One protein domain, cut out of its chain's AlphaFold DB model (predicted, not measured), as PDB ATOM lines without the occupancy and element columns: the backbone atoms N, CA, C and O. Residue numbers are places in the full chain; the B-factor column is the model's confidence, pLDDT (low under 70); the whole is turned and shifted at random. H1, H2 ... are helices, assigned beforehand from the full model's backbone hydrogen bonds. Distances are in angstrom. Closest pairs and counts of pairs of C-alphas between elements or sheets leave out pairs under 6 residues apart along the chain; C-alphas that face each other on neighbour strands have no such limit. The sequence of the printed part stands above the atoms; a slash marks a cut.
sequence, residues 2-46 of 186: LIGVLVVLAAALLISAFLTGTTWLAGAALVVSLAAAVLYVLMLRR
ATOM      1  N   LEU A   2     -16.621 -23.803 -31.864       62.09
ATOM      2  CA  LEU A   2     -15.141 -23.757 -31.841       62.09
ATOM      3  C   LEU A   2     -14.465 -25.146 -31.855       62.09
ATOM      4  O   LEU A   2     -13.615 -25.404 -32.696       62.09
ATOM      5  N   ILE A   3     -14.902 -26.062 -30.983       74.19
ATOM      6  CA  ILE A   3     -14.360 -27.431 -30.884       74.19
ATOM      7  C   ILE A   3     -14.506 -28.204 -32.209       74.19
ATOM      8  O   ILE A   3     -13.565 -28.857 -32.641       74.19
ATOM      9  N   GLY A   4     -15.648 -28.082 -32.894       66.75
ATOM     10  CA  GLY A   4     -15.863 -28.727 -34.194       66.75
ATOM     11  C   GLY A   4     -14.948 -28.168 -35.285       66.75
ATOM     12  O   GLY A   4     -14.387 -28.933 -36.061       66.75
ATOM     13  N   VAL A   5     -14.726 -26.849 -35.296       71.19
ATOM     14  CA  VAL A   5     -13.782 -26.198 -36.223       71.19
ATOM     15  C   VAL A   5     -12.349 -26.686 -35.979       71.19
ATOM     16  O   VAL A   5     -11.650 -27.001 -36.936       71.19
ATOM     17  N   LEU A   6     -11.930 -26.814 -34.715       67.62
ATOM     18  CA  LEU A   6     -10.602 -27.328 -34.354       67.62
ATOM     19  C   LEU A   6     -10.401 -28.789 -34.788       67.62
ATOM     20  O   LEU A   6      -9.348 -29.116 -35.329       67.62
ATOM     21  N   VAL A   7     -11.409 -29.651 -34.606       77.94
ATOM     22  CA  VAL A   7     -11.351 -31.061 -35.035       77.94
ATOM     23  C   VAL A   7     -11.263 -31.182 -36.561       77.94
ATOM     24  O   VAL A   7     -10.433 -31.937 -37.061       77.94
ATOM     25  N   VAL A   8     -12.058 -30.409 -37.309       72.38
ATOM     26  CA  VAL A   8     -12.018 -30.412 -38.785       72.38
ATOM     27  C   VAL A   8     -10.680 -29.881 -39.311       72.38
ATOM     28  O   VAL A   8     -10.108 -30.474 -40.225       72.38
ATOM     29  N   LEU A   9     -10.141 -28.813 -38.709       75.06
ATOM     30  CA  LEU A   9      -8.827 -28.269 -39.065       75.06
ATOM     31  C   LEU A   9      -7.709 -29.298 -38.818       75.06
ATOM     32  O   LEU A   9      -6.870 -29.515 -39.691       75.06
ATOM     33  N   ALA A  10      -7.717 -29.959 -37.656       70.56
ATOM     34  CA  ALA A  10      -6.730 -30.979 -37.310       70.56
ATOM     35  C   ALA A  10      -6.787 -32.187 -38.263       70.56
ATOM     36  O   ALA A  10      -5.744 -32.641 -38.731       70.56
ATOM     37  N   ALA A  11      -7.989 -32.664 -38.605       73.44
ATOM     38  CA  ALA A  11      -8.169 -33.755 -39.560       73.44
ATOM     39  C   ALA A  11      -7.641 -33.393 -40.961       73.44
ATOM     40  O   ALA A  11      -6.906 -34.175 -41.557       73.44
ATOM     41  N   ALA A  12      -7.947 -32.191 -41.464       74.12
ATOM     42  CA  ALA A  12      -7.464 -31.728 -42.767       74.12
ATOM     43  C   ALA A  12      -5.928 -31.604 -42.820       74.12
ATOM     44  O   ALA A  12      -5.309 -31.996 -43.810       74.12
ATOM     45  N   LEU A  13      -5.302 -31.113 -41.744       67.00
ATOM     46  CA  LEU A  13      -3.842 -31.026 -41.631       67.00
ATOM     47  C   LEU A  13      -3.182 -32.411 -41.559       67.00
ATOM     48  O   LEU A  13      -2.154 -32.621 -42.197       67.00
ATOM     49  N   LEU A  14      -3.783 -33.363 -40.838       65.00
ATOM     50  CA  LEU A  14      -3.284 -34.739 -40.723       65.00
ATOM     51  C   LEU A  14      -3.373 -35.483 -42.066       65.00
ATOM     52  O   LEU A  14      -2.406 -36.120 -42.478       65.00
ATOM     53  N   ILE A  15      -4.488 -35.336 -42.788       68.56
ATOM     54  CA  ILE A  15      -4.656 -35.873 -44.147       68.56
ATOM     55  C   ILE A  15      -3.603 -35.267 -45.092       68.56
ATOM     56  O   ILE A  15      -2.912 -36.002 -45.790       68.56
ATOM     57  N   SER A  16      -3.412 -33.944 -45.068       60.69
ATOM     58  CA  SER A  16      -2.395 -33.264 -45.886       60.69
ATOM     59  C   SER A  16      -0.970 -33.758 -45.587       60.69
ATOM     60  O   SER A  16      -0.212 -34.084 -46.503       60.69
ATOM     61  N   ALA A  17      -0.620 -33.911 -44.305       59.56
ATOM     62  CA  ALA A  17       0.658 -34.473 -43.872       59.56
ATOM     63  C   ALA A  17       0.890 -35.891 -44.424       59.56
ATOM     64  O   ALA A  17       1.980 -36.190 -44.911       59.56
ATOM     65  N   PHE A  18      -0.148 -36.734 -44.388       61.28
ATOM     66  CA  PHE A  18      -0.104 -38.116 -44.868       61.28
ATOM     67  C   PHE A  18       0.092 -38.202 -46.390       61.28
ATOM     68  O   PHE A  18       0.944 -38.957 -46.851       61.28
ATOM     69  N   LEU A  19      -0.619 -37.382 -47.177       64.62
ATOM     70  CA  LEU A  19      -0.476 -37.362 -48.641       64.62
ATOM     71  C   LEU A  19       0.872 -36.802 -49.126       64.62
ATOM     72  O   LEU A  19       1.275 -37.094 -50.249       64.62
ATOM     73  N   THR A  20       1.572 -36.002 -48.316       65.31
ATOM     74  CA  THR A  20       2.813 -35.319 -48.741       65.31
ATOM     75  C   THR A  20       4.086 -36.126 -48.426       65.31
ATOM     76  O   THR A  20       5.193 -35.633 -48.626       65.31
ATOM     77  N   GLY A  21       3.977 -37.349 -47.882       60.62
ATOM     78  CA  GLY A  21       5.125 -38.240 -47.610       60.62
ATOM     79  C   GLY A  21       6.188 -37.677 -46.650       60.62
ATOM     80  O   GLY A  21       7.292 -38.203 -46.549       60.62
ATOM     81  N   THR A  22       5.882 -36.580 -45.954       62.69
ATOM     82  CA  THR A  22       6.867 -35.757 -45.245       62.69
ATOM     83  C   THR A  22       6.738 -35.984 -43.740       62.69
ATOM     84  O   THR A  22       5.896 -35.381 -43.071       62.69
ATOM     85  N   THR A  23       7.592 -36.846 -43.187       62.28
ATOM     86  CA  THR A  23       7.547 -37.306 -41.782       62.28
ATOM     87  C   THR A  23       7.576 -36.178 -40.741       62.28
ATOM     88  O   THR A  23       6.971 -36.309 -39.676       62.28
ATOM     89  N   TRP A  24       8.186 -35.030 -41.058       60.19
ATOM     90  CA  TRP A  24       8.173 -33.835 -40.201       60.19
ATOM     91  C   TRP A  24       6.739 -33.348 -39.919       60.19
ATOM     92  O   TRP A  24       6.407 -33.031 -38.777       60.19
ATOM     93  N   LEU A  25       5.851 -33.342 -40.920       58.25
ATOM     94  CA  LEU A  25       4.463 -32.891 -40.754       58.25
ATOM     95  C   LEU A  25       3.655 -33.829 -39.838       58.25
ATOM     96  O   LEU A  25       2.838 -33.351 -39.051       58.25
ATOM     97  N   ALA A  26       3.940 -35.136 -39.857       61.50
ATOM     98  CA  ALA A  26       3.364 -36.090 -38.906       61.50
ATOM     99  C   ALA A  26       3.842 -35.820 -37.464       61.50
ATOM    100  O   ALA A  26       3.029 -35.780 -36.538       61.50
ATOM    101  N   GLY A  27       5.139 -35.540 -37.275       61.62
ATOM    102  CA  GLY A  27       5.689 -35.127 -35.979       61.62
ATOM    103  C   GLY A  27       5.073 -33.821 -35.457       61.62
ATOM    104  O   GLY A  27       4.696 -33.733 -34.289       61.62
ATOM    105  N   ALA A  28       4.889 -32.827 -36.329       73.06
ATOM    106  CA  ALA A  28       4.230 -31.569 -35.982       73.06
ATOM    107  C   ALA A  28       2.764 -31.780 -35.554       73.06
ATOM    108  O   ALA A  28       2.339 -31.234 -34.534       73.06
ATOM    109  N   ALA A  29       2.006 -32.616 -36.275       69.88
ATOM    110  CA  ALA A  29       0.627 -32.954 -35.920       69.88
ATOM    111  C   ALA A  29       0.529 -33.662 -34.554       69.88
ATOM    112  O   ALA A  29      -0.351 -33.334 -33.753       69.88
ATOM    113  N   LEU A  30       1.459 -34.577 -34.248       77.12
ATOM    114  CA  LEU A  30       1.531 -35.254 -32.951       77.12
ATOM    115  C   LEU A  30       1.795 -34.265 -31.803       77.12
ATOM    116  O   LEU A  30       1.080 -34.286 -30.800       77.12
ATOM    117  N   VAL A  31       2.767 -33.359 -31.960       76.88
ATOM    118  CA  VAL A  31       3.085 -32.333 -30.949       76.88
ATOM    119  C   VAL A  31       1.902 -31.388 -30.714       76.88
ATOM    120  O   VAL A  31       1.575 -31.095 -29.564       76.88
ATOM    121  N   VAL A  32       1.212 -30.952 -31.775       81.69
ATOM    122  CA  VAL A  32       0.010 -30.104 -31.665       81.69
ATOM    123  C   VAL A  32      -1.132 -30.837 -30.952       81.69
ATOM    124  O   VAL A  32      -1.784 -30.249 -30.088       81.69
ATOM    125  N   SER A  33      -1.345 -32.122 -31.253       79.19
ATOM    126  CA  SER A  33      -2.348 -32.960 -30.583       79.19
ATOM    127  C   SER A  33      -2.070 -33.100 -29.079       79.19
ATOM    128  O   SER A  33      -2.951 -32.847 -28.254       79.19
ATOM    129  N   LEU A  34      -0.821 -33.398 -28.702       79.25
ATOM    130  CA  LEU A  34      -0.404 -33.493 -27.300       79.25
ATOM    131  C   LEU A  34      -0.536 -32.150 -26.566       79.25
ATOM    132  O   LEU A  34      -1.052 -32.113 -25.448       79.25
ATOM    133  N   ALA A  35      -0.145 -31.037 -27.193       76.44
ATOM    134  CA  ALA A  35      -0.307 -29.704 -26.617       76.44
ATOM    135  C   ALA A  35      -1.789 -29.354 -26.380       76.44
ATOM    136  O   ALA A  35      -2.144 -28.859 -25.308       76.44
ATOM    137  N   ALA A  36      -2.669 -29.664 -27.338       83.62
ATOM    138  CA  ALA A  36      -4.111 -29.467 -27.199       83.62
ATOM    139  C   ALA A  36      -4.712 -30.342 -26.082       83.62
ATOM    140  O   ALA A  36      -5.500 -29.845 -25.277       83.62
ATOM    141  N   ALA A  37      -4.301 -31.610 -25.980       77.75
ATOM    142  CA  ALA A  37      -4.737 -32.518 -24.919       77.75
ATOM    143  C   ALA A  37      -4.297 -32.036 -23.525       77.75
ATOM    144  O   ALA A  37      -5.108 -32.007 -22.598       77.75
ATOM    145  N   VAL A  38      -3.046 -31.582 -23.375       79.94
ATOM    146  CA  VAL A  38      -2.540 -31.005 -22.118       79.94
ATOM    147  C   VAL A  38      -3.308 -29.734 -21.748       79.94
ATOM    148  O   VAL A  38      -3.737 -29.600 -20.603       79.94
ATOM    149  N   LEU A  39      -3.551 -28.824 -22.698       83.56
ATOM    150  CA  LEU A  39      -4.347 -27.614 -22.456       83.56
ATOM    151  C   LEU A  39      -5.797 -27.937 -22.061       83.56
ATOM    152  O   LEU A  39      -6.332 -27.301 -21.153       83.56
ATOM    153  N   TYR A  40      -6.414 -28.943 -22.684       87.62
ATOM    154  CA  TYR A  40      -7.756 -29.411 -22.337       87.62
ATOM    155  C   TYR A  40      -7.810 -29.998 -20.918       87.62
ATOM    156  O   TYR A  40      -8.653 -29.596 -20.119       87.62
ATOM    157  N   VAL A  41      -6.861 -30.868 -20.554       79.00
ATOM    158  CA  VAL A  41      -6.747 -31.421 -19.191       79.00
ATOM    159  C   VAL A  41      -6.474 -30.319 -18.162       79.00
ATOM    160  O   VAL A  41      -7.054 -30.342 -17.078       79.00
ATOM    161  N   LEU A  42      -5.643 -29.325 -18.487       81.31
ATOM    162  CA  LEU A  42      -5.413 -28.169 -17.619       81.31
ATOM    163  C   LEU A  42      -6.664 -27.297 -17.467       81.31
ATOM    164  O   LEU A  42      -6.884 -26.783 -16.379       81.31
ATOM    165  N   MET A  43      -7.494 -27.154 -18.503       85.06
ATOM    166  CA  MET A  43      -8.778 -26.448 -18.414       85.06
ATOM    167  C   MET A  43      -9.804 -27.212 -17.572       85.06
ATOM    168  O   MET A  43     -10.457 -26.596 -16.739       85.06
ATOM    169  N   LEU A  44      -9.883 -28.541 -17.696       82.25
ATOM    170  CA  LEU A  44     -10.716 -29.368 -16.813       82.25
ATOM    171  C   LEU A  44     -10.250 -29.302 -15.350       82.25
ATOM    172  O   LEU A  44     -11.071 -29.176 -14.451       82.25
ATOM    173  N   ARG A  45      -8.933 -29.321 -15.099       84.62
ATOM    174  CA  ARG A  45      -8.353 -29.175 -13.747       84.62
ATOM    175  C   ARG A  45      -8.443 -27.755 -13.183       84.62
ATOM    176  O   ARG A  45      -8.344 -27.582 -11.975       84.62
ATOM    177  N   ARG A  46      -8.583 -26.747 -14.049       80.75
ATOM    178  CA  ARG A  46      -8.803 -25.338 -13.687       80.75
ATOM    179  C   ARG A  46     -10.272 -24.939 -13.704       80.75
ATOM    180  O   ARG A  46     -10.544 -23.766 -13.460       80.75
TER     181      ARG A  46
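What this domain is: This is residues 2 to 46 of the 186 residues of an uncharacterized protein of Actinomycetospora sp. TBRC 11914 (UniProt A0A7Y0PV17). A helical hairpin like a narrow V: the longer helix H2 and the shorter H1 touch near their tight link, and residues 37 to 46 stick out past H1. The printed part has 45 residues, with two named helices, H1 then H2, and no named strand: all helix. It is loose, with a radius of gyration of the C-alphas of 12.1 A, and spans 39 by 19 by 7 A, only just flat.

How they stand to each other: H2, residues 23 to 45, and H1, residues 2 to 19, form a hairpin, running opposite ways at a shallow tilt of 20 degrees. They touch with residues 23 to 29 of H2 and 10 to 18 of H1 alone; the closest C-alphas, of Ala 17 and Leu 25, are 5.2 A apart. In both, every O i to N i+4 pair is within hydrogen-bond range.

Where its parts are: H2 is 33.2 A long, ending at C-alpha 45 (-8.353, -29.175, -13.747). H1 is 26.1 A long, beginning at C-alpha 2 (-15.141, -23.757, -31.841).

The domain as a whole: The C-alphas farthest apart, of Gly 21 and Arg 46, are 38.9 A apart. The printed part has no cut. Residues 13 to 27 are among those with pLDDT under 70.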